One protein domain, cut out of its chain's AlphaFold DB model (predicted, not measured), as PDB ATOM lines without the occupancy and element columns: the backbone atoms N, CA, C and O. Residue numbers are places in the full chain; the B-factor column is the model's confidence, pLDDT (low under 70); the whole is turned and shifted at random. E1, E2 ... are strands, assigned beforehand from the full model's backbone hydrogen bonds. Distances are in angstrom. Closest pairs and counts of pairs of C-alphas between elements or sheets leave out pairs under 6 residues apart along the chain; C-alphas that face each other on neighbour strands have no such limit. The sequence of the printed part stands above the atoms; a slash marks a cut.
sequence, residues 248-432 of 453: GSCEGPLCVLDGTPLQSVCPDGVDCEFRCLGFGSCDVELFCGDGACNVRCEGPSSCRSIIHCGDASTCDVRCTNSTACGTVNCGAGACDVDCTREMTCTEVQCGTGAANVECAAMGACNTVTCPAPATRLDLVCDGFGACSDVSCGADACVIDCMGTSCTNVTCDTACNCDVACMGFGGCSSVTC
ATOM      1  N   GLY A 248     -27.407  32.559 -23.601       83.94
ATOM      2  CA  GLY A 248     -28.812  32.930 -23.751       83.94
ATOM      3  C   GLY A 248     -29.131  34.318 -23.216       83.94
ATOM      4  O   GLY A 248     -28.412  35.285 -23.462       83.94
ATOM      5  N   SER A 249     -30.263  34.427 -22.528       88.50
ATOM      6  CA  SER A 249     -30.723  35.677 -21.930       88.50
ATOM      7  C   SER A 249     -30.420  35.708 -20.433       88.50
ATOM      8  O   SER A 249     -30.321  34.669 -19.792       88.50
ATOM      9  N   CYS A 250     -30.248  36.897 -19.855       90.19
ATOM     10  CA  CYS A 250     -29.991  37.043 -18.423       90.19
ATOM     11  C   CYS A 250     -31.190  37.660 -17.709       90.19
ATOM     12  O   CYS A 250     -31.581  38.794 -17.994       90.19
ATOM     13  N   GLU A 251     -31.723  36.943 -16.723       90.38
ATOM     14  CA  GLU A 251     -32.748  37.421 -15.796       90.38
ATOM     15  C   GLU A 251     -32.095  37.726 -14.439       90.38
ATOM     16  O   GLU A 251     -32.172  36.967 -13.475       90.38
ATOM     17  N   GLY A 252     -31.389  38.858 -14.365       85.88
ATOM     18  CA  GLY A 252     -30.550  39.181 -13.209       85.88
ATOM     19  C   GLY A 252     -29.267  38.334 -13.209       85.88
ATOM     20  O   GLY A 252     -28.548  38.379 -14.205       85.88
ATOM     21  N   PRO A 253     -28.939  37.600 -12.124       84.50
ATOM     22  CA  PRO A 253     -27.773  36.711 -12.091       84.50
ATOM     23  C   PRO A 253     -28.020  35.345 -12.756       84.50
ATOM     24  O   PRO A 253     -27.078  34.569 -12.875       84.50
ATOM     25  N   LEU A 254     -29.263  35.048 -13.152       90.31
ATOM     26  CA  LEU A 254     -29.667  33.776 -13.744       90.31
ATOM     27  C   LEU A 254     -29.495  33.805 -15.266       90.31
ATOM     28  O   LEU A 254     -30.065  34.670 -15.938       90.31
ATOM     29  N   CYS A 255     -28.755  32.837 -15.799       91.44
ATOM     30  CA  CYS A 255     -28.661  32.572 -17.227       91.44
ATOM     31  C   CYS A 255     -29.849  31.721 -17.686       91.44
ATOM     32  O   CYS A 255     -30.081  30.650 -17.144       91.44
ATOM     33  N   VAL A 256     -30.600  32.170 -18.685       93.00
ATOM     34  CA  VAL A 256     -31.795  31.492 -19.192       93.00
ATOM     35  C   VAL A 256     -31.588  31.078 -20.646       93.00
ATOM     36  O   VAL A 256     -31.287  31.905 -21.513       93.00
ATOM     37  N   LEU A 257     -31.774  29.786 -20.913       91.06
ATOM     38  CA  LEU A 257     -31.624  29.143 -22.215       91.06
ATOM     39  C   LEU A 257     -33.000  28.675 -22.709       91.06
ATOM     40  O   LEU A 257     -33.521  27.660 -22.252       91.06
ATOM     41  N   ASP A 258     -33.607  29.394 -23.655       86.38
ATOM     42  CA  ASP A 258     -34.996  29.169 -24.110       86.38
ATOM     43  C   ASP A 258     -35.150  28.014 -25.129       86.38
ATOM     44  O   ASP A 258     -36.023  28.021 -26.001       86.38
ATOM     45  N   GLY A 259     -34.276  27.007 -25.049       67.50
ATOM     46  CA  GLY A 259     -34.403  25.754 -25.795       67.50
ATOM     47  C   GLY A 259     -34.176  25.834 -27.305       67.50
ATOM     48  O   GLY A 259     -34.686  24.990 -28.050       67.50
ATOM     49  N   THR A 260     -33.389  26.813 -27.764       63.41
ATOM     50  CA  THR A 260     -32.800  26.793 -29.113       63.41
ATOM     51  C   THR A 260     -31.691  25.726 -29.180       63.41
ATOM     52  O   THR A 260     -30.941  25.578 -28.219       63.41
ATOM     53  N   PRO A 261     -31.550  24.962 -30.281       55.12
ATOM     54  CA  PRO A 261     -30.710  23.753 -30.324       55.12
ATOM     55  C   PRO A 261     -29.193  23.994 -30.188       55.12
ATOM     56  O   PRO A 261     -28.438  23.032 -30.127       55.12
ATOM     57  N   LEU A 262     -28.747  25.255 -30.130       54.66
ATOM     58  CA  LEU A 262     -27.348  25.644 -29.909       54.66
ATOM     59  C   LEU A 262     -27.021  25.913 -28.431       54.66
ATOM     60  O   LEU A 262     -25.860  26.082 -28.075       54.66
ATOM     61  N   GLN A 263     -28.034  25.983 -27.568       69.00
ATOM     62  CA  GLN A 263     -27.881  26.288 -26.149       69.00
ATOM     63  C   GLN A 263     -28.083  25.014 -25.335       69.00
ATOM     64  O   GLN A 263     -29.111  24.840 -24.688       69.00
ATOM     65  N   SER A 264     -27.117  24.101 -25.423       85.19
ATOM     66  CA  SER A 264     -27.099  22.837 -24.680       85.19
ATOM     67  C   SER A 264     -26.254  22.886 -23.412       85.19
ATOM     68  O   SER A 264     -26.363  21.987 -22.590       85.19
ATOM     69  N   VAL A 265     -25.419  23.912 -23.231       90.06
ATOM     70  CA  VAL A 265     -24.446  23.973 -22.135       90.06
ATOM     71  C   VAL A 265     -24.675  25.223 -21.295       90.06
ATOM     72  O   VAL A 265     -24.644  26.344 -21.806       90.06
ATOM     73  N   CYS A 266     -24.881  25.027 -19.996       90.25
ATOM     74  CA  CYS A 266     -24.839  26.103 -19.019       90.25
ATOM     75  C   CYS A 266     -23.382  26.481 -18.721       90.25
ATOM     76  O   CYS A 266     -22.565  25.595 -18.474       90.25
ATOM     77  N   PRO A 267     -23.043  27.776 -18.716       87.38
ATOM     78  CA  PRO A 267     -21.694  28.232 -18.409       87.38
ATOM     79  C   PRO A 267     -21.361  28.094 -16.919       87.38
ATOM     80  O   PRO A 267     -22.223  28.250 -16.055       87.38
ATOM     81  N   ASP A 268     -20.079  27.888 -16.630       87.56
ATOM     82  CA  ASP A 268     -19.575  27.808 -15.260       87.56
ATOM     83  C   ASP A 268     -19.548  29.176 -14.560       87.56
ATOM     84  O   ASP A 268     -19.227  30.227 -15.133       87.56
ATOM     85  N   GLY A 269     -19.808  29.153 -13.259       83.44
ATOM     86  CA  GLY A 269     -19.759  30.284 -12.347       83.44
ATOM     87  C   GLY A 269     -21.032  31.127 -12.308       83.44
ATOM     88  O   GLY A 269     -21.003  32.195 -11.691       83.44
ATOM     89  N   VAL A 270     -22.119  30.686 -12.949       88.00
ATOM     90  CA  VAL A 270     -23.442  31.329 -12.894       88.00
ATOM     91  C   VAL A 270     -24.551  30.295 -12.719       88.00
ATOM     92  O   VAL A 270     -24.440  29.162 -13.182       88.00
ATOM     93  N   ASP A 271     -25.641  30.705 -12.073       92.69
ATOM     94  CA  ASP A 271     -26.853  29.890 -12.011       92.69
ATOM     95  C   ASP A 271     -27.544  29.901 -13.377       92.69
ATOM     96  O   ASP A 271     -27.518  30.909 -14.094       92.69
ATOM     97  N   CYS A 272     -28.174  28.789 -13.742       92.81
ATOM     98  CA  CYS A 272     -28.675  28.566 -15.089       92.81
ATOM     99  C   CYS A 272     -30.049  27.882 -15.106       92.81
ATOM    100  O   CYS A 272     -30.340  27.015 -14.282       92.81
ATOM    101  N   GLU A 273     -30.891  28.249 -16.069       94.75
ATOM    102  CA  GLU A 273     -32.204  27.662 -16.314       94.75
ATOM    103  C   GLU A 273     -32.383  27.322 -17.803       94.75
ATOM    104  O   GLU A 273     -32.341  28.206 -18.657       94.75
ATOM    105  N   PHE A 274     -32.661  26.059 -18.123       94.31
ATOM    106  CA  PHE A 274     -33.152  25.653 -19.441       94.31
ATOM    107  C   PHE A 274     -34.683  25.706 -19.469       94.31
ATOM    108  O   PHE A 274     -35.350  25.023 -18.690       94.31
ATOM    109  N   ARG A 275     -35.254  26.474 -20.400       94.06
ATOM    110  CA  ARG A 275     -36.703  26.617 -20.612       94.06
ATOM    111  C   ARG A 275     -37.127  25.955 -21.918       94.06
ATOM    112  O   ARG A 275     -37.240  26.586 -22.967       94.06
ATOM    113  N   CYS A 276     -37.415  24.665 -21.842       93.19
ATOM    114  CA  CYS A 276     -37.765  23.830 -22.986       93.19
ATOM    115  C   CYS A 276     -39.295  23.743 -23.130       93.19
ATOM    116  O   CYS A 276     -39.934  22.747 -22.782       93.19
ATOM    117  N   LEU A 277     -39.905  24.834 -23.609       89.88
ATOM    118  CA  LEU A 277     -41.367  25.000 -23.664       89.88
ATOM    119  C   LEU A 277     -42.011  24.441 -24.949       89.88
ATOM    120  O   LEU A 277     -43.208  24.155 -24.986       89.88
ATOM    121  N   GLY A 278     -41.236  24.321 -26.030       86.25
ATOM    122  CA  GLY A 278     -41.714  23.904 -27.352       86.25
ATOM    123  C   GLY A 278     -41.706  22.388 -27.565       86.25
ATOM    124  O   GLY A 278     -40.967  21.657 -26.905       86.25
ATOM    125  N   PHE A 279     -42.490  21.903 -28.533       87.88
ATOM    126  CA  PHE A 279     -42.427  20.501 -28.968       87.88
ATOM    127  C   PHE A 279     -41.015  20.154 -29.457       87.88
ATOM    128  O   PHE A 279     -40.496  20.848 -30.331       87.88
ATOM    129  N   GLY A 280     -40.406  19.100 -28.907       85.94
ATOM    130  CA  GLY A 280     -39.040  18.695 -29.268       85.94
ATOM    131  C   GLY A 280     -37.964  19.745 -28.959       85.94
ATOM    132  O   GLY A 280     -36.854  19.654 -29.477       85.94
ATOM    133  N   SER A 281     -38.282  20.765 -28.154       88.62
ATOM    134  CA  SER A 281     -37.283  21.740 -27.712       88.62
ATOM    135  C   SER A 281     -36.269  21.068 -26.795       88.62
ATOM    136  O   SER A 281     -36.612  20.146 -26.048       88.62
ATOM    137  N   CYS A 282     -35.017  21.515 -26.879       89.69
ATOM    138  CA  CYS A 282     -33.915  20.890 -26.156       89.69
ATOM    139  C   CYS A 282     -33.777  19.375 -26.422       89.69
ATOM    140  O   CYS A 282     -33.329  18.659 -25.536       89.69
ATOM    141  N   ASP A 283     -34.180  18.846 -27.591       88.06
ATOM    142  CA  ASP A 283     -33.912  17.437 -27.953       88.06
ATOM    143  C   ASP A 283     -32.455  17.246 -28.412       88.06
ATOM    144  O   ASP A 283     -32.166  16.804 -29.522       88.06
ATOM    145  N   VAL A 284     -31.546  17.667 -27.542       87.12
ATOM    146  CA  VAL A 284     -30.094  17.516 -27.597       87.12
ATOM    147  C   VAL A 284     -29.624  17.204 -26.179       87.12
ATOM    148  O   VAL A 284     -30.368  17.414 -25.220       87.12
ATOM    149  N   GLU A 285     -28.409  16.689 -26.026       91.38
ATOM    150  CA  GLU A 285     -27.848  16.497 -24.688       91.38
ATOM    151  C   GLU A 285     -27.683  17.851 -23.992       91.38
ATOM    152  O   GLU A 285     -27.143  18.781 -24.586       91.38
ATOM    153  N   LEU A 286     -28.176  17.967 -22.760       92.50
ATOM    154  CA  LEU A 286     -28.051  19.173 -21.943       92.50
ATOM    155  C   LEU A 286     -26.943  18.979 -20.918       92.50
ATOM    156  O   LEU A 286     -26.878  17.934 -20.285       92.50
ATOM    157  N   PHE A 287     -26.106  19.987 -20.715       93.62
ATOM    158  CA  PHE A 287     -24.988  19.963 -19.783       93.62
ATOM    159  C   PHE A 287     -25.112  21.143 -18.827       93.62
ATOM    160  O   PHE A 287     -25.003  22.303 -19.226       93.62
ATOM    161  N   CYS A 288     -25.348  20.851 -17.556       91.81
ATOM    162  CA  CYS A 288     -25.229  21.837 -16.497       91.81
ATOM    163  C   CYS A 288     -23.739  22.108 -16.207       91.81
ATOM    164  O   CYS A 288     -22.921  21.188 -16.257       91.81
ATOM    165  N   GLY A 289     -23.404  23.367 -15.914       87.81
ATOM    166  CA  GLY A 289     -22.086  23.765 -15.405       87.81
ATOM    167  C   GLY A 289     -21.966  23.516 -13.897       87.81
ATOM    168  O   GLY A 289     -22.695  22.699 -13.339       87.81
ATOM    169  N   ASP A 290     -21.091  24.252 -13.213       89.38
ATOM    170  CA  ASP A 290     -20.874  24.130 -11.755       89.38
ATOM    171  C   ASP A 290     -21.899  24.882 -10.858       89.38
ATOM    172  O   ASP A 290     -21.991  24.634  -9.648       89.38
ATOM    173  N   GLY A 291     -22.696  25.787 -11.435       89.75
ATOM    174  CA  GLY A 291     -23.707  26.597 -10.740       89.75
ATOM    175  C   GLY A 291     -24.975  25.833 -10.337       89.75
ATOM    176  O   GLY A 291     -25.066  24.614 -10.485       89.75
ATOM    177  N   ALA A 292     -25.980  26.531  -9.795       93.38
ATOM    178  CA  ALA A 292     -27.306  25.931  -9.635       93.38
ATOM    179  C   ALA A 292     -27.982  25.799 -11.009       93.38
ATOM    180  O   ALA A 292     -28.053  26.770 -11.761       93.38
ATOM    181  N   CYS A 293     -28.494  24.614 -11.335       95.88
ATOM    182  CA  CYS A 293     -29.089  24.306 -12.632       95.88
ATOM    183  C   CYS A 293     -30.573  23.956 -12.481       95.88
ATOM    184  O   CYS A 293     -30.930  23.079 -11.694       95.88
ATOM    185  N   ASN A 294     -31.441  24.617 -13.246       96.12
ATOM    186  CA  ASN A 294     -32.857  24.277 -13.352       96.12
ATOM    187  C   ASN A 294     -33.193  23.864 -14.791       96.12
ATOM    188  O   ASN A 294     -32.929  24.608 -15.729       96.12
ATOM    189  N   VAL A 295     -33.783  22.692 -14.994       95.31
ATOM    190  CA  VAL A 295     -34.152  22.190 -16.322       95.31
ATOM    191  C   VAL A 295     -35.663  22.011 -16.377       95.31
ATOM    192  O   VAL A 295     -36.223  21.171 -15.673       95.31
ATOM    193  N   ARG A 296     -36.343  22.799 -17.214       95.19
ATOM    194  CA  ARG A 296     -37.804  22.768 -17.362       95.19
ATOM    195  C   ARG A 296     -38.210  22.199 -18.706       95.19
ATOM    196  O   ARG A 296     -38.201  22.895 -19.721       95.19
ATOM    197  N   CYS A 297     -38.631  20.945 -18.689       94.06
ATOM    198  CA  CYS A 297     -39.083  20.206 -19.859       94.06
ATOM    199  C   CYS A 297     -40.618  20.183 -19.876       94.06
ATOM    200  O   CYS A 297     -41.270  19.225 -19.448       94.06
ATOM    201  N   GLU A 298     -41.205  21.302 -20.311       91.56
ATOM    202  CA  GLU A 298     -42.661  21.511 -20.347       91.56
ATOM    203  C   GLU A 298     -43.261  21.209 -21.730       91.56
ATOM    204  O   GLU A 298     -44.448  20.886 -21.855       91.56
ATOM    205  N   GLY A 299     -42.448  21.283 -22.784       88.88
ATOM    206  CA  GLY A 299     -42.848  20.923 -24.136       88.88
ATOM    207  C   GLY A 299     -43.050  19.409 -24.299       88.88
ATOM    208  O   GLY A 299     -42.318  18.620 -23.694       88.88
ATOM    209  N   PRO A 300     -44.000  18.940 -25.127       86.38
ATOM    210  CA  PRO A 300     -44.110  17.513 -25.424       86.38
ATOM    211  C   PRO A 300     -42.849  17.011 -26.140       86.38
ATOM    212  O   PRO A 300     -42.370  17.662 -27.071       86.38
ATOM    213  N   SER A 301     -42.327  15.852 -25.723       87.06
ATOM    214  CA  SER A 301     -41.042  15.319 -26.220       87.06
ATOM    215  C   SER A 301     -39.853  16.285 -26.075       87.06
ATOM    216  O   SER A 301     -38.890  16.184 -26.832       87.06
ATOM    217  N   SER A 302     -39.919  17.240 -25.139       89.50
ATOM    218  CA  SER A 302     -38.775  18.096 -24.809       89.50
ATOM    219  C   SER A 302     -37.730  17.321 -24.009       89.50
ATOM    220  O   SER A 302     -38.072  16.383 -23.282       89.50
ATOM    221  N   CYS A 303     -36.457  17.701 -24.155       91.75
ATOM    222  CA  CYS A 303     -35.341  17.096 -23.419       91.75
ATOM    223  C   CYS A 303     -35.229  15.567 -23.574       91.75
ATOM    224  O   CYS A 303     -34.798  14.881 -22.654       91.75
ATOM    225  N   ARG A 304     -35.679  14.997 -24.700       91.06
ATOM    226  CA  ARG A 304     -35.752  13.535 -24.901       91.06
ATOM    227  C   ARG A 304     -34.370  12.871 -24.982       91.06
ATOM    228  O   ARG A 304     -34.257  11.661 -24.802       91.06
ATOM    229  N   SER A 305     -33.338  13.660 -25.242       90.38
ATOM    230  CA  SER A 305     -31.939  13.264 -25.100       90.38
ATOM    231  C   SER A 305     -31.522  13.216 -23.615       90.38
ATOM    232  O   SER A 305     -32.369  13.114 -22.725       90.38
ATOM    233  N   ILE A 306     -30.220  13.206 -23.330       91.94
ATOM    234  CA  ILE A 306     -29.701  13.048 -21.966       91.94
ATOM    235  C   ILE A 306     -29.539  14.412 -21.285       91.94
ATOM    236  O   ILE A 306     -29.024  15.352 -21.884       91.94
ATOM    237  N   ILE A 307     -29.938  14.519 -20.018       94.81
ATOM    238  CA  ILE A 307     -29.665  15.683 -19.167       94.81
ATOM    239  C   ILE A 307     -28.488  15.342 -18.251       94.81
ATOM    240  O   ILE A 307     -28.615  14.510 -17.359       94.81
ATOM    241  N   HIS A 308     -27.344  15.982 -18.458       95.50
ATOM    242  CA  HIS A 308     -26.136  15.860 -17.652       95.50
ATOM    243  C   HIS A 308     -26.064  16.995 -16.627       95.50
ATOM    244  O   HIS A 308     -25.632  18.101 -16.938       95.50
ATOM    245  N   CYS A 309     -26.430  16.712 -15.379       93.94
ATOM    246  CA  CYS A 309     -26.284  17.661 -14.273       93.94
ATOM    247  C   CYS A 309     -24.813  17.923 -13.895       93.94
ATOM    248  O   CYS A 309     -24.509  18.959 -13.314       93.94
ATOM    249  N   GLY A 310     -23.898  17.002 -14.223       88.44
ATOM    250  CA  GLY A 310     -22.453  17.213 -14.079       88.44
ATOM    251  C   GLY A 310     -22.021  17.568 -12.652       88.44
ATOM    252  O   GLY A 310     -22.322  16.840 -11.703       88.44
ATOM    253  N   ASP A 311     -21.309  18.686 -12.524       90.00
ATOM    254  CA  ASP A 311     -20.777  19.202 -11.257       90.00
ATOM    255  C   ASP A 311     -21.655  20.307 -10.637       90.00
ATOM    256  O   ASP A 311     -21.230  20.971  -9.689       90.00
ATOM    257  N   ALA A 312     -22.881  20.496 -11.139       91.38
ATOM    258  CA  ALA A 312     -23.809  21.503 -10.636       91.38
ATOM    259  C   ALA A 312     -24.011  21.361  -9.127       91.38
ATOM    260  O   ALA A 312     -24.317  20.276  -8.630       91.38
ATOM    261  N   SER A 313     -23.893  22.463  -8.384       90.06
ATOM    262  CA  SER A 313     -24.089  22.449  -6.925       90.06
ATOM    263  C   SER A 313     -25.481  21.941  -6.514       90.06
ATOM    264  O   SER A 313     -25.619  21.211  -5.527       90.06
ATOM    265  N   THR A 314     -26.495  22.281  -7.312       94.00
ATOM    266  CA  THR A 314     -27.848  21.717  -7.271       94.00
ATOM    267  C   THR A 314     -28.380  21.564  -8.693       94.00
ATOM    268  O   THR A 314     -28.207  22.483  -9.492       94.00
ATOM    269  N   CYS A 315     -29.078  20.473  -8.992       96.31
ATOM    270  CA  CYS A 315     -29.733  20.233 -10.274       96.31
ATOM    271  C   CYS A 315     -31.210  19.900 -10.046       96.31
ATOM    272  O   CYS A 315     -31.515  18.877  -9.447       96.31
ATOM    273  N   ASP A 316     -32.116  20.762 -10.494       96.81
ATOM    274  CA  ASP A 316     -33.569  20.587 -10.385       96.81
ATOM    275  C   ASP A 316     -34.134  20.363 -11.792       96.81
ATOM    276  O   ASP A 316     -34.100  21.265 -12.630       96.81
ATOM    277  N   VAL A 317     -34.609  19.148 -12.064       96.12
ATOM    278  CA  VAL A 317     -35.128  18.721 -13.364       96.12
ATOM    279  C   VAL A 317     -36.627  18.468 -13.252       96.12
ATOM    280  O   VAL A 317     -37.064  17.529 -12.594       96.12
ATOM    281  N   ARG A 318     -37.431  19.277 -13.950       95.69
ATOM    282  CA  ARG A 318     -38.893  19.143 -13.982       95.69
ATOM    283  C   ARG A 318     -39.389  18.697 -15.344       95.69
ATOM    284  O   ARG A 318     -39.330  19.446 -16.322       95.69
ATOM    285  N   CYS A 319     -39.985  17.513 -15.373       93.56
ATOM    286  CA  CYS A 319     -40.559  16.887 -16.556       93.56
ATOM    287  C   CYS A 319     -42.086  16.847 -16.398       93.56
ATOM    288  O   CYS A 319     -42.652  16.008 -15.688       93.56
ATOM    289  N   THR A 320     -42.782  17.799 -17.028       90.69
ATOM    290  CA  THR A 320     -44.215  18.052 -16.764       90.69
ATOM    291  C   THR A 320     -45.159  17.658 -17.896       90.69
ATOM    292  O   THR A 320     -46.374  17.848 -17.785       90.69
ATOM    293  N   ASN A 321     -44.638  17.067 -18.975       89.44
ATOM    294  CA  ASN A 321     -45.414  16.660 -20.147       89.44
ATOM    295  C   ASN A 321     -45.154  15.198 -20.532       89.44
ATOM    296  O   ASN A 321     -44.136  14.637 -20.156       89.44
ATOM    297  N   SER A 322     -46.058  14.553 -21.272       83.62
ATOM    298  CA  SER A 322     -45.862  13.150 -21.672       83.62
ATOM    299  C   SER A 322     -44.595  12.996 -22.509       83.62
ATOM    300  O   SER A 322     -44.362  13.829 -23.393       83.62
ATOM    301  N   THR A 323     -43.816  11.944 -22.239       84.12
ATOM    302  CA  THR A 323     -42.535  11.671 -22.918       84.12
ATOM    303  C   THR A 323     -41.553  12.840 -22.883       84.12
ATOM    304  O   THR A 323     -40.732  12.976 -23.789       84.12
ATOM    305  N   ALA A 324     -41.677  13.723 -21.887       81.19
ATOM    306  CA  ALA A 324     -40.691  14.752 -21.604       81.19
ATOM    307  C   ALA A 324     -39.581  14.159 -20.736       81.19
ATOM    308  O   ALA A 324     -39.891  13.535 -19.722       81.19
ATOM    309  N   CYS A 325     -38.333  14.442 -21.115       88.81
ATOM    310  CA  CYS A 325     -37.089  13.914 -20.550       88.81
ATOM    311  C   CYS A 325     -36.731  12.486 -20.993       88.81
ATOM    312  O   CYS A 325     -37.499  11.544 -20.844       88.81
ATOM    313  N   GLY A 326     -35.527  12.308 -21.528       88.56
ATOM    314  CA  GLY A 326     -34.961  10.988 -21.783       88.56
ATOM    315  C   GLY A 326     -34.363  10.395 -20.517       88.56
ATOM    316  O   GLY A 326     -35.073   9.960 -19.606       88.56
ATOM    317  N   THR A 327     -33.035  10.390 -20.488       93.94
ATOM    318  CA  THR A 327     -32.237   9.956 -19.341       93.94
ATOM    319  C   THR A 327     -31.771  11.172 -18.546       93.94
ATOM    320  O   THR A 327     -31.276  12.137 -19.130       93.94
ATOM    321  N   VAL A 328     -31.889  11.129 -17.220       95.50
ATOM    322  CA  VAL A 328     -31.365  12.166 -16.319       95.50
ATOM    323  C   VAL A 328     -30.144  11.631 -15.578       95.50
ATOM    324  O   VAL A 328     -30.255  10.676 -14.815       95.50
ATOM    325  N   ASN A 329     -28.993  12.269 -15.775       95.56
ATOM    326  CA  ASN A 329     -27.725  11.951 -15.128       95.56
ATOM    327  C   ASN A 329     -27.408  13.007 -14.066       95.56
ATOM    328  O   ASN A 329     -26.896  14.083 -14.374       95.56
ATOM    329  N   CYS A 330     -27.685  12.684 -12.804       92.31
ATOM    330  CA  CYS A 330     -27.668  13.631 -11.684       92.31
ATOM    331  C   CYS A 330     -26.280  14.139 -11.254       92.31
ATOM    332  O   CYS A 330     -26.193  15.177 -10.604       92.31
ATOM    333  N   GLY A 331     -25.193  13.448 -11.606       90.25
ATOM    334  CA  GLY A 331     -23.839  13.933 -11.314       90.25
ATOM    335  C   GLY A 331     -23.504  14.040  -9.815       90.25
ATOM    336  O   GLY A 331     -23.950  13.227  -9.000       90.25
ATOM    337  N   ALA A 332     -22.639  14.987  -9.448       88.12
ATOM    338  CA  ALA A 332     -22.028  15.034  -8.116       88.12
ATOM    339  C   ALA A 332     -22.818  15.832  -7.063       88.12
ATOM    340  O   ALA A 332     -22.663  15.570  -5.866       88.12
ATOM    341  N   GLY A 333     -23.637  16.800  -7.483       89.88
ATOM    342  CA  GLY A 333     -24.390  17.681  -6.589       89.88
ATOM    343  C   GLY A 333     -25.719  17.116  -6.095       89.88
ATOM    344  O   GLY A 333     -26.059  15.956  -6.326       89.88
ATOM    345  N   ALA A 334     -26.481  17.950  -5.380       93.44
ATOM    346  CA  ALA A 334     -27.839  17.590  -4.979       93.44
ATOM    347  C   ALA A 334     -28.760  17.619  -6.206       93.44
ATOM    348  O   ALA A 334     -28.847  18.642  -6.879       93.44
ATOM    349  N   CYS A 335     -29.440  16.515  -6.487       96.31
ATOM    350  CA  CYS A 335     -30.294  16.359  -7.657       96.31
ATOM    351  C   CYS A 335     -31.747  16.173  -7.222       96.31
ATOM    352  O   CYS A 335     -32.014  15.342  -6.359       96.31
ATOM    353  N   ASP A 336     -32.662  16.926  -7.813       96.94
ATOM    354  CA  ASP A 336     -34.104  16.807  -7.614       96.94
ATOM    355  C   ASP A 336     -34.759  16.565  -8.976       96.94
ATOM    356  O   ASP A 336     -34.530  17.330  -9.915       96.94
ATOM    357  N   VAL A 337     -35.508  15.474  -9.117       95.81
ATOM    358  CA  VAL A 337     -36.093  15.052 -10.394       95.81
ATOM    359  C   VAL A 337     -37.589  14.808 -10.222       95.81
ATOM    360  O   VAL A 337     -37.999  13.813  -9.628       95.81
ATOM    361  N   ASP A 338     -38.393  15.684 -10.820       95.31
ATOM    362  CA  ASP A 338     -39.855  15.643 -10.774       95.31
ATOM    363  C   ASP A 338     -40.434  15.133 -12.104       95.31
ATOM    364  O   ASP A 338     -40.500  15.859 -13.106       95.31
ATOM    365  N   CYS A 339     -40.936  13.900 -12.112       93.06
ATOM    366  CA  CYS A 339     -41.540  13.245 -13.272       93.06
ATOM    367  C   CYS A 339     -43.061  13.114 -13.069       93.06
ATOM    368  O   CYS A 339     -43.569  12.148 -12.495       93.06
ATOM    369  N   THR A 340     -43.822  14.106 -13.548       89.81
ATOM    370  CA  THR A 340     -45.238  14.287 -13.144       89.81
ATOM    371  C   THR A 340     -46.284  13.776 -14.147       89.81
ATOM    372  O   THR A 340     -47.480  13.766 -13.844       89.81
ATOM    373  N   ARG A 341     -45.882  13.348 -15.354       88.62
ATOM    374  CA  ARG A 341     -46.782  12.837 -16.416       88.62
ATOM    375  C   ARG A 341     -46.369  11.462 -16.931       88.62
ATOM    376  O   ARG A 341     -45.281  10.980 -16.644       88.62
ATOM    377  N   GLU A 342     -47.266  10.816 -17.672       81.12
ATOM    378  CA  GLU A 342     -47.077   9.443 -18.155       81.12
ATOM    379  C   GLU A 342     -45.844   9.313 -19.053       81.12
ATOM    380  O   GLU A 342     -45.633  10.146 -19.944       81.12
ATOM    381  N   MET A 343     -45.062   8.252 -18.820       80.06
ATOM    382  CA  MET A 343     -43.840   7.933 -19.572       80.06
ATOM    383  C   MET A 343     -42.913   9.144 -19.741       80.06
ATOM    384  O   MET A 343     -42.385   9.348 -20.825       80.06
ATOM    385  N   THR A 344     -42.794   9.989 -18.713       81.81
ATOM    386  CA  THR A 344     -41.943  11.189 -18.718       81.81
ATOM    387  C   THR A 344     -40.485  10.778 -18.766       81.81
ATOM    388  O   THR A 344     -39.909  10.722 -19.837       81.81
ATOM    389  N   CYS A 345     -39.923  10.409 -17.621       86.69
ATOM    390  CA  CYS A 345     -38.517  10.074 -17.495       86.69
ATOM    391  C   CYS A 345     -38.304   8.609 -17.881       86.69
ATOM    392  O   CYS A 345     -38.946   7.718 -17.321       86.69
ATOM    393  N   THR A 346     -37.416   8.346 -18.840       88.25
ATOM    394  CA  THR A 346     -37.110   6.964 -19.236       88.25
ATOM    395  C   THR A 346     -36.217   6.310 -18.191       88.25
ATOM    396  O   THR A 346     -36.519   5.216 -17.716       88.25
ATOM    397  N   GLU A 347     -35.155   7.004 -17.795       92.56
ATOM    398  CA  GLU A 347     -34.163   6.509 -16.849       92.56
ATOM    399  C   GLU A 347     -33.614   7.655 -15.996       92.56
ATOM    400  O   GLU A 347     -33.373   8.751 -16.501       92.56
ATOM    401  N   VAL A 348     -33.390   7.400 -14.708       95.06
ATOM    402  CA  VAL A 348     -32.669   8.309 -13.812       95.06
ATOM    403  C   VAL A 348     -31.422   7.599 -13.302       95.06
ATOM    404  O   VAL A 348     -31.512   6.554 -12.657       95.06
ATOM    405  N   GLN A 349     -30.256   8.169 -13.590       95.12
ATOM    406  CA  GLN A 349     -28.966   7.707 -13.099       95.12
ATOM    407  C   GLN A 349     -28.461   8.684 -12.038       95.12
ATOM    408  O   GLN A 349     -28.075   9.821 -12.339       95.12
ATOM    409  N   CYS A 350     -28.448   8.252 -10.777       92.75
ATOM    410  CA  CYS A 350     -27.798   9.034  -9.737       92.75
ATOM    411  C   CYS A 350     -26.283   9.057  -9.971       92.75
ATOM    412  O   CYS A 350     -25.693   8.057 -10.382       92.75
ATOM    413  N   GLY A 351     -25.640  10.181  -9.664       89.62
ATOM    414  CA  GLY A 351     -24.188  10.211  -9.502       89.62
ATOM    415  C   GLY A 351     -23.802  10.050  -8.034       89.62
ATOM    416  O   GLY A 351     -24.398   9.260  -7.309       89.62
ATOM    417  N   THR A 352     -22.792  10.786  -7.578       90.31
ATOM    418  CA  THR A 352     -22.249  10.639  -6.217       90.31
ATOM    419  C   THR A 352     -22.989  11.467  -5.165       90.31
ATOM    420  O   THR A 352     -22.783  11.264  -3.970       90.31
ATOM    421  N   GLY A 353     -23.821  12.420  -5.587       89.44
ATOM    422  CA  GLY A 353     -24.540  13.331  -4.699       89.44
ATOM    423  C   GLY A 353     -25.730  12.706  -3.968       89.44
ATOM    424  O   GLY A 353     -25.856  11.484  -3.860       89.44
ATOM    425  N   ALA A 354     -26.582  13.563  -3.407       92.56
ATOM    426  CA  ALA A 354     -27.885  13.167  -2.882       92.56
ATOM    427  C   ALA A 354     -28.934  13.364  -3.980       92.56
ATOM    428  O   ALA A 354     -28.947  14.419  -4.611       92.56
ATOM    429  N   ALA A 355     -29.798  12.379  -4.197       95.50
ATOM    430  CA  ALA A 355     -30.857  12.438  -5.196       95.50
ATOM    431  C   ALA A 355     -32.236  12.338  -4.534       95.50
ATOM    432  O   ALA A 355     -32.461  11.448  -3.715       95.50
ATOM    433  N   ASN A 356     -33.136  13.240  -4.910       96.75
ATOM    434  CA  ASN A 356     -34.568  13.162  -4.665       96.75
ATOM    435  C   ASN A 356     -35.264  12.918  -6.007       96.75
ATOM    436  O   ASN A 356     -34.990  13.622  -6.977       96.75
ATOM    437  N   VAL A 357     -36.106  11.894  -6.092       95.25
ATOM    438  CA  VAL A 357     -36.763  11.507  -7.344       95.25
ATOM    439  C   VAL A 357     -38.235  11.225  -7.073       95.25
ATOM    440  O   VAL A 357     -38.569  10.322  -6.306       95.25
ATOM    441  N   GLU A 358     -39.121  11.967  -7.733       95.00
ATOM    442  CA  GLU A 358     -40.569  11.802  -7.625       95.00
ATOM    443  C   GLU A 358     -41.166  11.350  -8.967       95.00
ATOM    444  O   GLU A 358     -41.166  12.069  -9.967       95.00
ATOM    445  N   CYS A 359     -41.710  10.134  -8.990       93.25
ATOM    446  CA  CYS A 359     -42.288   9.491 -10.167       93.25
ATOM    447  C   CYS A 359     -43.804   9.327  -9.972       93.25
ATOM    448  O   CYS A 359     -44.303   8.286  -9.532       93.25
ATOM    449  N   ALA A 360     -44.556  10.383 -10.296       89.88
ATOM    450  CA  ALA A 360     -45.954  10.520  -9.878       89.88
ATOM    451  C   ALA A 360     -46.989   9.866 -10.820       89.88
ATOM    452  O   ALA A 360     -48.145   9.665 -10.444       89.88
ATOM    453  N   ALA A 361     -46.618   9.554 -12.066       87.31
ATOM    454  CA  ALA A 361     -47.555   9.134 -13.114       87.31
ATOM    455  C   ALA A 361     -47.272   7.731 -13.673       87.31
ATOM    456  O   ALA A 361     -46.226   7.141 -13.428       87.31
ATOM    457  N   MET A 362     -48.221   7.169 -14.432       84.12
ATOM    458  CA  MET A 362     -48.108   5.807 -14.971       84.12
ATOM    459  C   MET A 362     -46.854   5.645 -15.845       84.12
ATOM    460  O   MET A 362     -46.658   6.398 -16.803       84.12
ATOM    461  N   GLY A 363     -46.017   4.661 -15.505       82.81
ATOM    462  CA  GLY A 363     -44.733   4.430 -16.171       82.81
ATOM    463  C   GLY A 363     -43.776   5.626 -16.109       82.81
ATOM    464  O   GLY A 363     -42.931   5.769 -16.988       82.81
ATOM    465  N   ALA A 364     -43.940   6.533 -15.139       84.50
ATOM    466  CA  ALA A 364     -42.940   7.557 -14.865       84.50
ATOM    467  C   ALA A 364     -41.698   6.871 -14.288       84.50
ATOM    468  O   ALA A 364     -41.826   6.093 -13.343       84.50
ATOM    469  N   CYS A 365     -40.525   7.156 -14.857       88.50
ATOM    470  CA  CYS A 365     -39.252   6.549 -14.469       88.50
ATOM    471  C   CYS A 365     -39.274   5.024 -14.653       88.50
ATOM    472  O   CYS A 365     -39.621   4.292 -13.733       88.50
ATOM    473  N   ASN A 366     -38.911   4.498 -15.827       89.31
ATOM    474  CA  ASN A 366     -38.849   3.034 -15.968       89.31
ATOM    475  C   ASN A 366     -37.753   2.453 -15.071       89.31
ATOM    476  O   ASN A 366     -38.003   1.488 -14.345       89.31
ATOM    477  N   THR A 367     -36.580   3.087 -15.097       92.69
ATOM    478  CA  THR A 367     -35.396   2.629 -14.371       92.69
ATOM    479  C   THR A 367     -34.812   3.750 -13.518       92.69
ATOM    480  O   THR A 367     -34.614   4.862 -14.008       92.69
ATOM    481  N   VAL A 368     -34.496   3.453 -12.258       94.62
ATOM    482  CA  VAL A 368     -33.749   4.345 -11.361       94.62
ATOM    483  C   VAL A 368     -32.514   3.606 -10.857       94.62
ATOM    484  O   VAL A 368     -32.627   2.624 -10.125       94.62
ATOM    485  N   THR A 369     -31.330   4.074 -11.246       94.75
ATOM    486  CA  THR A 369     -30.053   3.428 -10.920       94.75
ATOM    487  C   THR A 369     -29.160   4.396 -10.168       94.75
ATOM    488  O   THR A 369     -28.764   5.427 -10.701       94.75
ATOM    489  N   CYS A 370     -28.792   4.051  -8.940       92.19
ATOM    490  CA  CYS A 370     -27.984   4.904  -8.081       92.19
ATOM    491  C   CYS A 370     -26.785   4.117  -7.554       92.19
ATOM    492  O   CYS A 370     -26.860   3.551  -6.464       92.19
ATOM    493  N   PRO A 371     -25.694   4.008  -8.336       87.50
ATOM    494  CA  PRO A 371     -24.532   3.222  -7.951       87.50
ATOM    495  C   PRO A 371     -23.759   3.881  -6.799       87.50
ATOM    496  O   PRO A 371     -23.801   5.094  -6.591       87.50
ATOM    497  N   ALA A 372     -22.985   3.081  -6.066       81.75
ATOM    498  CA  ALA A 372     -21.993   3.624  -5.144       81.75
ATOM    499  C   ALA A 372     -20.947   4.457  -5.923       81.75
ATOM    500  O   ALA A 372     -20.549   4.041  -7.018       81.75
ATOM    501  N   PRO A 373     -20.433   5.577  -5.374       84.88
ATOM    502  CA  PRO A 373     -20.606   6.060  -4.001       84.88
ATOM    503  C   PRO A 373     -21.644   7.199  -3.859       84.88
ATOM    504  O   PRO A 373     -21.298   8.283  -3.394       84.88
ATOM    505  N   ALA A 374     -22.900   6.992  -4.266       86.06
ATOM    506  CA  ALA A 374     -23.980   7.944  -3.984       86.06
ATOM    507  C   ALA A 374     -24.211   8.129  -2.470       86.06
ATOM    508  O   ALA A 374     -24.202   7.162  -1.709       86.06
ATOM    509  N   THR A 375     -24.458   9.362  -2.020       89.44
ATOM    510  CA  THR A 375     -24.633   9.642  -0.577       89.44
ATOM    511  C   THR A 375     -26.037   9.331  -0.063       89.44
ATOM    512  O   THR A 375     -26.196   8.861   1.064       89.44
ATOM    513  N   ARG A 376     -27.075   9.612  -0.857       91.62
ATOM    514  CA  ARG A 376     -28.465   9.367  -0.467       91.62
ATOM    515  C   ARG A 376     -29.381   9.294  -1.680       91.62
ATOM    516  O   ARG A 376     -29.215  10.081  -2.606       91.62
ATOM    517  N   LEU A 377     -30.368   8.411  -1.626       93.69
ATOM    518  CA  LEU A 377     -31.518   8.396  -2.524       93.69
ATOM    519  C   LEU A 377     -32.799   8.509  -1.695       93.69
ATOM    520  O   LEU A 377     -33.020   7.677  -0.820       93.69
ATOM    521  N   ASP A 378     -33.632   9.497  -2.001       94.69
ATOM    522  CA  ASP A 378     -35.041   9.547  -1.616       94.69
ATOM    523  C   ASP A 378     -35.867   9.363  -2.901       94.69
ATOM    524  O   ASP A 378     -35.725  10.135  -3.847       94.69
ATOM    525  N   LEU A 379     -36.671   8.303  -2.980       93.81
ATOM    526  CA  LEU A 379     -37.426   7.926  -4.176       93.81
ATOM    527  C   LEU A 379     -38.896   7.711  -3.823       93.81
ATOM    528  O   LEU A 379     -39.209   6.884  -2.969       93.81
ATOM    529  N   VAL A 380     -39.793   8.394  -4.529       93.50
ATOM    530  CA  VAL A 380     -41.246   8.232  -4.394       93.50
ATOM    531  C   VAL A 380     -41.834   7.771  -5.724       93.50
ATOM    532  O   VAL A 380     -41.666   8.422  -6.753       93.50
ATOM    533  N   CYS A 381     -42.548   6.648  -5.709       91.75
ATOM    534  CA  CYS A 381     -43.134   6.021  -6.890       91.75
ATOM    535  C   CYS A 381     -44.645   5.838  -6.696       91.75
ATOM    536  O   CYS A 381     -45.098   4.817  -6.160       91.75
ATOM    537  N   ASP A 382     -45.425   6.811  -7.174       88.69
ATOM    538  CA  ASP A 382     -46.888   6.852  -7.017       88.69
ATOM    539  C   ASP A 382     -47.656   6.310  -8.228       88.69
ATOM    540  O   ASP A 382     -48.801   5.854  -8.117       88.69
ATOM    541  N   GLY A 383     -47.035   6.351  -9.405       81.25
ATOM    542  CA  GLY A 383     -47.659   5.927 -10.649       81.25
ATOM    543  C   GLY A 383     -47.763   4.410 -10.812       81.25
ATOM    544  O   GLY A 383     -46.877   3.652 -10.429       81.25
ATOM    545  N   PHE A 384     -48.821   3.930 -11.472       82.06
ATOM    546  CA  PHE A 384     -48.917   2.512 -11.835       82.06
ATOM    547  C   PHE A 384     -47.748   2.107 -12.752       82.06
ATOM    548  O   PHE A 384     -47.554   2.723 -13.801       82.06
ATOM    549  N   GLY A 385     -46.975   1.082 -12.374       80.44
ATOM    550  CA  GLY A 385     -45.781   0.653 -13.114       80.44
ATOM    551  C   GLY A 385     -44.645   1.685 -13.168       80.44
ATOM    552  O   GLY A 385     -43.749   1.544 -13.997       80.44
ATOM    553  N   ALA A 386     -44.700   2.736 -12.345       85.19
ATOM    554  CA  ALA A 386     -43.597   3.678 -12.169       85.19
ATOM    555  C   ALA A 386     -42.463   3.021 -11.377       85.19
ATOM    556  O   ALA A 386     -42.735   2.331 -10.406       85.19
ATOM    557  N   CYS A 387     -41.209   3.270 -11.734       88.75
ATOM    558  CA  CYS A 387     -40.043   2.653 -11.092       88.75
ATOM    559  C   CYS A 387     -40.032   1.121 -11.232       88.75
ATOM    560  O   CYS A 387     -39.943   0.381 -10.251       88.75
ATOM    561  N   SER A 388     -40.157   0.627 -12.465       89.12
ATOM    562  CA  SER A 388     -40.178  -0.818 -12.733       89.12
ATOM    563  C   SER A 388     -38.903  -1.508 -12.245       89.12
ATOM    564  O   SER A 388     -38.999  -2.557 -11.610       89.12
ATOM    565  N   ASP A 389     -37.744  -0.888 -12.461       90.94
ATOM    566  CA  ASP A 389     -36.453  -1.377 -11.986       90.94
ATOM    567  C   ASP A 389     -35.731  -0.300 -11.169       90.94
ATOM    568  O   ASP A 389     -35.412   0.779 -11.668       90.94
ATOM    569  N   VAL A 390     -35.453  -0.597  -9.900       91.31
ATOM    570  CA  VAL A 390     -34.722   0.282  -8.984       91.31
ATOM    571  C   VAL A 390     -33.473  -0.433  -8.485       91.31
ATOM    572  O   VAL A 390     -33.568  -1.521  -7.918       91.31
ATOM    573  N   SER A 391     -32.311   0.192  -8.652       92.38
ATOM    574  CA  SER A 391     -31.022  -0.288  -8.141       92.38
ATOM    575  C   SER A 391     -30.406   0.786  -7.254       92.38
ATOM    576  O   SER A 391     -30.079   1.868  -7.739       92.38
ATOM    577  N   CYS A 392     -30.251   0.517  -5.960       89.19
ATOM    578  CA  CYS A 392     -29.688   1.466  -5.006       89.19
ATOM    579  C   CYS A 392     -28.424   0.925  -4.331       89.19
ATOM    580  O   CYS A 392     -28.468   0.034  -3.484       89.19
ATOM    581  N   GLY A 393     -27.291   1.527  -4.671       86.62
ATOM    582  CA  GLY A 393     -25.992   1.367  -4.026       86.62
ATOM    583  C   GLY A 393     -25.542   2.602  -3.239       86.62
ATOM    584  O   GLY A 393     -24.348   2.735  -2.990       86.62
ATOM    585  N   ALA A 394     -26.455   3.511  -2.888       85.44
ATOM    586  CA  ALA A 394     -26.141   4.687  -2.077       85.44
ATOM    587  C   ALA A 394     -25.879   4.331  -0.600       85.44
ATOM    588  O   ALA A 394     -26.295   3.275  -0.123       85.44
ATOM    589  N   ASP A 395     -25.256   5.235   0.160       85.81
ATOM    590  CA  ASP A 395     -25.047   5.040   1.606       85.81
ATOM    591  C   ASP A 395     -26.378   4.926   2.376       85.81
ATOM    592  O   ASP A 395     -26.472   4.191   3.365       85.81
ATOM    593  N   ALA A 396     -27.411   5.644   1.927       86.94
ATOM    594  CA  ALA A 396     -28.774   5.556   2.442       86.94
ATOM    595  C   ALA A 396     -29.800   5.635   1.304       86.94
ATOM    596  O   ALA A 396     -29.731   6.537   0.473       86.94
ATOM    597  N   CYS A 397     -30.779   4.736   1.299       87.94
ATOM    598  CA  CYS A 397     -31.891   4.742   0.351       87.94
ATOM    599  C   CYS A 397     -33.208   4.776   1.129       87.94
ATOM    600  O   CYS A 397     -33.372   4.005   2.074       87.94
ATOM    601  N   VAL A 398     -34.136   5.639   0.736       90.38
ATOM    602  CA  VAL A 398     -35.521   5.671   1.214       90.38
ATOM    603  C   VAL A 398     -36.408   5.585  -0.017       90.38
ATOM    604  O   VAL A 398     -36.352   6.460  -0.874       90.38
ATOM    605  N   ILE A 399     -37.163   4.498  -0.143       88.88
ATOM    606  CA  ILE A 399     -37.950   4.185  -1.335       88.88
ATOM    607  C   ILE A 399     -39.407   3.974  -0.921       88.88
ATOM    608  O   ILE A 399     -39.732   2.988  -0.265       88.88
ATOM    609  N   ASP A 400     -40.289   4.873  -1.339       89.06
ATOM    610  CA  ASP A 400     -41.727   4.805  -1.102       89.06
ATOM    611  C   ASP A 400     -42.449   4.356  -2.380       89.06
ATOM    612  O   ASP A 400     -42.546   5.087  -3.363       89.06
ATOM    613  N   CYS A 401     -42.984   3.137  -2.372       85.81
ATOM    614  CA  CYS A 401     -43.700   2.537  -3.494       85.81
ATOM    615  C   CYS A 401     -45.198   2.444  -3.191       85.81
ATOM    616  O   CYS A 401     -45.604   1.738  -2.265       85.81
ATOM    617  N   MET A 402     -46.042   3.087  -3.998       83.81
ATOM    618  CA  MET A 402     -47.499   3.012  -3.876       83.81
ATOM    619  C   MET A 402     -48.140   2.109  -4.944       83.81
ATOM    620  O   MET A 402     -47.902   2.214  -6.144       83.81
ATOM    621  N   GLY A 403     -49.057   1.242  -4.520       77.19
ATOM    622  CA  GLY A 403     -49.923   0.475  -5.415       77.19
ATOM    623  C   GLY A 403     -49.226  -0.705  -6.085       77.19
ATOM    624  O   GLY A 403     -49.171  -1.762  -5.485       77.19
ATOM    625  N   THR A 404     -48.780  -0.547  -7.328       77.94
ATOM    626  CA  THR A 404     -48.012  -1.525  -8.140       77.94
ATOM    627  C   THR A 404     -46.971  -0.772  -8.960       77.94
ATOM    628  O   THR A 404     -46.802  -1.015 -10.157       77.94
ATOM    629  N   SER A 405     -46.380   0.253  -8.355       82.00
ATOM    630  CA  SER A 405     -45.353   1.061  -8.987       82.00
ATOM    631  C   SER A 405     -44.085   0.224  -9.137       82.00
ATOM    632  O   SER A 405     -43.727  -0.177 -10.245       82.00
ATOM    633  N   CYS A 406     -43.493  -0.173  -8.016       83.81
ATOM    634  CA  CYS A 406     -42.213  -0.856  -8.005       83.81
ATOM    635  C   CYS A 406     -42.343  -2.338  -8.377       83.81
ATOM    636  O   CYS A 406     -42.967  -3.136  -7.671       83.81
ATOM    637  N   THR A 407     -41.716  -2.748  -9.481       85.12
ATOM    638  CA  THR A 407     -41.682  -4.173  -9.850       85.12
ATOM    639  C   THR A 407     -40.485  -4.850  -9.197       85.12
ATOM    640  O   THR A 407     -40.665  -5.806  -8.444       85.12
ATOM    641  N   ASN A 408     -39.286  -4.322  -9.411       86.56
ATOM    642  CA  ASN A 408     -38.042  -4.913  -8.953       86.56
ATOM    643  C   ASN A 408     -37.166  -3.871  -8.251       86.56
ATOM    644  O   ASN A 408     -36.745  -2.895  -8.862       86.56
ATOM    645  N   VAL A 409     -36.880  -4.088  -6.968       86.81
ATOM    646  CA  VAL A 409     -36.020  -3.213  -6.159       86.81
ATOM    647  C   VAL A 409     -34.801  -3.998  -5.688       86.81
ATOM    648  O   VAL A 409     -34.932  -5.047  -5.056       86.81
ATOM    649  N   THR A 410     -33.609  -3.484  -5.968       88.62
ATOM    650  CA  THR A 410     -32.326  -4.080  -5.583       88.62
ATOM    651  C   THR A 410     -31.531  -3.084  -4.752       88.62
ATOM    652  O   THR A 410     -31.091  -2.055  -5.251       88.62
ATOM    653  N   CYS A 411     -31.317  -3.382  -3.475       82.81
ATOM    654  CA  CYS A 411     -30.542  -2.542  -2.559       82.81
ATOM    655  C   CYS A 411     -29.030  -2.862  -2.622       82.81
ATOM    656  O   CYS A 411     -28.426  -3.106  -1.588       82.81
ATOM    657  N   ASP A 412     -28.429  -2.932  -3.816       81.31
ATOM    658  CA  ASP A 412     -27.053  -3.383  -4.128       81.31
ATOM    659  C   ASP A 412     -26.049  -3.477  -2.965       81.31
ATOM    660  O   ASP A 412     -25.804  -4.557  -2.438       81.31
ATOM    661  N   THR A 413     -25.405  -2.365  -2.602       74.75
ATOM    662  CA  THR A 413     -24.397  -2.294  -1.524       74.75
ATOM    663  C   THR A 413     -24.905  -1.515  -0.310       74.75
ATOM    664  O   THR A 413     -24.223  -1.441   0.714       74.75
ATOM    665  N   ALA A 414     -26.122  -0.978  -0.402       68.88
ATOM    666  CA  ALA A 414     -26.741  -0.132   0.600       68.88
ATOM    667  C   ALA A 414     -27.286  -0.976   1.763       68.88
ATOM    668  O   ALA A 414     -28.373  -1.545   1.682       68.88
ATOM    669  N   CYS A 415     -26.570  -1.037   2.890       68.12
ATOM    670  CA  CYS A 415     -27.113  -1.668   4.105       68.12
ATOM    671  C   CYS A 415     -28.176  -0.812   4.826       68.12
ATOM    672  O   CYS A 415     -28.772  -1.294   5.789       68.12
ATOM    673  N   ASN A 416     -28.382   0.444   4.415       76.44
ATOM    674  CA  ASN A 416     -29.406   1.344   4.945       76.44
ATOM    675  C   ASN A 416     -30.425   1.699   3.848       76.44
ATOM    676  O   ASN A 416     -30.505   2.843   3.414       76.44
ATOM    677  N   CYS A 417     -31.145   0.691   3.365       78.69
ATOM    678  CA  CYS A 417     -32.153   0.779   2.314       78.69
ATOM    679  C   CYS A 417     -33.557   0.561   2.909       78.69
ATOM    680  O   CYS A 417     -33.976  -0.571   3.142       78.69
ATOM    681  N   ASP A 418     -34.286   1.632   3.205       82.12
ATOM    682  CA  ASP A 418     -35.678   1.559   3.658       82.12
ATOM    683  C   ASP A 418     -36.622   1.521   2.450       82.12
ATOM    684  O   ASP A 418     -36.494   2.344   1.544       82.12
ATOM    685  N   VAL A 419     -37.543   0.555   2.411       81.12
ATOM    686  CA  VAL A 419     -38.450   0.350   1.268       81.12
ATOM    687  C   VAL A 419     -39.882   0.215   1.772       81.12
ATOM    688  O   VAL A 419     -40.313  -0.859   2.194       81.12
ATOM    689  N   ALA A 420     -40.672   1.276   1.700       82.19
ATOM    690  CA  ALA A 420     -42.075   1.234   2.077       82.19
ATOM    691  C   ALA A 420     -42.946   0.812   0.886       82.19
ATOM    692  O   ALA A 420     -43.168   1.568  -0.053       82.19
ATOM    693  N   CYS A 421     -43.501  -0.401   0.941       78.50
ATOM    694  CA  CYS A 421     -44.436  -0.899  -0.072       78.50
ATOM    695  C   CYS A 421     -45.880  -0.694   0.409       78.50
ATOM    696  O   CYS A 421     -46.430  -1.499   1.167       78.50
ATOM    697  N   MET A 422     -46.516   0.387  -0.020       77.06
ATOM    698  CA  MET A 422     -47.866   0.762   0.387       77.06
ATOM    699  C   MET A 422     -48.904   0.301  -0.649       77.06
ATOM    700  O   MET A 422     -48.769   0.535  -1.842       77.06
ATOM    701  N   GLY A 423     -49.987  -0.347  -0.205       66.81
ATOM    702  CA  GLY A 423     -51.046  -0.851  -1.097       66.81
ATOM    703  C   GLY A 423     -50.845  -2.296  -1.584       66.81
ATOM    704  O   GLY A 423     -49.874  -2.969  -1.243       66.81
ATOM    705  N   PHE A 424     -51.828  -2.829  -2.320       64.62
ATOM    706  CA  PHE A 424     -51.800  -4.220  -2.788       64.62
ATOM    707  C   PHE A 424     -50.941  -4.348  -4.051       64.62
ATOM    708  O   PHE A 424     -51.356  -3.878  -5.107       64.62
ATOM    709  N   GLY A 425     -49.801  -5.039  -3.934       64.38
ATOM    710  CA  GLY A 425     -48.851  -5.242  -5.033       64.38
ATOM    711  C   GLY A 425     -47.724  -4.205  -5.112       64.38
ATOM    712  O   GLY A 425     -47.077  -4.135  -6.150       64.38
ATOM    713  N   GLY A 426     -47.493  -3.427  -4.040       59.41
ATOM    714  CA  GLY A 426     -46.612  -2.242  -4.047       59.41
ATOM    715  C   GLY A 426     -45.178  -2.515  -4.469       59.41
ATOM    716  O   GLY A 426     -44.542  -1.654  -5.059       59.41
ATOM    717  N   CYS A 427     -44.708  -3.729  -4.199       69.75
ATOM    718  CA  CYS A 427     -43.417  -4.238  -4.628       69.75
ATOM    719  C   CYS A 427     -43.617  -5.681  -5.097       69.75
ATOM    720  O   CYS A 427     -44.314  -6.430  -4.408       69.75
ATOM    721  N   SER A 428     -43.035  -6.088  -6.232       73.69
ATOM    722  CA  SER A 428     -43.101  -7.495  -6.681       73.69
ATOM    723  C   SER A 428     -41.883  -8.312  -6.235       73.69
ATOM    724  O   SER A 428     -42.037  -9.462  -5.823       73.69
ATOM    725  N   SER A 429     -40.686  -7.722  -6.257       78.44
ATOM    726  CA  SER A 429     -39.460  -8.299  -5.697       78.44
ATOM    727  C   SER A 429     -38.596  -7.229  -5.036       78.44
ATOM    728  O   SER A 429     -38.405  -6.147  -5.588       78.44
ATOM    729  N   VAL A 430     -38.058  -7.547  -3.855       78.00
ATOM    730  CA  VAL A 430     -37.067  -6.720  -3.152       78.00
ATOM    731  C   VAL A 430     -35.879  -7.604  -2.788       78.00
ATOM    732  O   VAL A 430     -36.039  -8.578  -2.048       78.00
ATOM    733  N   THR A 431     -34.702  -7.259  -3.302       81.62
ATOM    734  CA  THR A 431     -33.447  -7.981  -3.073       81.62
ATOM    735  C   THR A 431     -32.509  -7.123  -2.233       81.62
ATOM    736  O   THR A 431     -32.198  -5.996  -2.616       81.62
ATOM    737  N   CYS A 432     -32.031  -7.658  -1.105       73.69
ATOM    738  CA  CYS A 432     -31.042  -6.992  -0.252       73.69
ATOM    739  C   CYS A 432     -29.699  -7.753  -0.248       73.69
ATOM    740  O   CYS A 432     -29.681  -8.983  -0.340       73.69
TER     741      CYS A 432
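What this domain is: This is residues 248 to 432 of the 453 residues of an uncharacterized protein of Sandaracinaceae bacterium (UniProt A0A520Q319). The printed part winds in stacked, flattened turns, a solenoid in which, from E4 on, each turn lays one strand in a long sheet and one in a smaller sheet facing it. These two sheets form a sandwich, two sheets face to face, and E1 folds back on E2 as a hairpin at the first end of the stack. The 185 printed residues hold no named helix and 17 named strands, E1 to E17; the larger sheet, E1 E2 E3 E4 E6 E8 E10 E12 E14 E16, is mixed, and the smaller, E5 E7 E9 E11 E13 E15 E17, is parallel. The class is all strand, though under half of the residues, 82, are in named elements. The whole is compact, with a radius of gyration of the C-alphas of 15.9 A, yet elongated, spanning 48 by 31 by 22 A.

How they stand to each other: Begin at E1, residues 249 to 251, an edge strand; it forms an antiparallel hairpin with E2, residues 254 to 257, where N 249 and O 256 are 2.9 A apart. E3, residues 271 to 276, is parallel to E2, with N 255 and O 271 at 2.9 A. E4, residues 292 to 297, is parallel to E3, with N 272 and O 292 at 2.8 A. Next find E5, residues 306 to 308, an edge strand of the smaller sheet; residues 286 to 287 pair with its residues 307 to 308, parallel. From here the chain changes sheet at each link. Parallel neighbours in turn after E4 are E6 (314 to 319), E8 (334 to 339), E10 (354 to 359), E12 (376 to 381), E14 (397 to 402) and the edge strand E16 (417 to 422); N 399 and O 418, of E14 and E16, are 2.8 A apart. After E5 come E7 (327 to 329), E9 (347 to 349), E11 (367 to 370), E13 (389 to 392), E15 (406 to 410) and the edge strand E17 (427 to 431); N 307 and O 327, of E5 and E7, are 2.9 A apart. The directions of E13 and E15 differ by 31 degrees. The larger sheet is twisted. The facing parts of the sheets are 10.5 A centre to centre, their best planes 1 degree apart.

Where its parts are: Find C-alpha 249, where E1 begins, at (-30.723, 35.677, -21.930). E4 runs 16.6 A from C-alpha 292 at (-27.306, 25.931, -9.635). E16 runs 15.8 A, and E17, 10.8 A long, ends at C-alpha 431, (-33.447, -7.981, -3.073).

The domain as a whole: The two C-alphas farthest apart, of Gly 252 and Phe 424, are 49.4 A apart. The printed part has no cut. The long links are E2 to E3, residues 258 to 270, and E3 to E4, residues 277 to 291. Look for pLDDT under 70 at residues 259 to 263, 414 to 415 and 423 to 427; the mean of the printed part is 87.2.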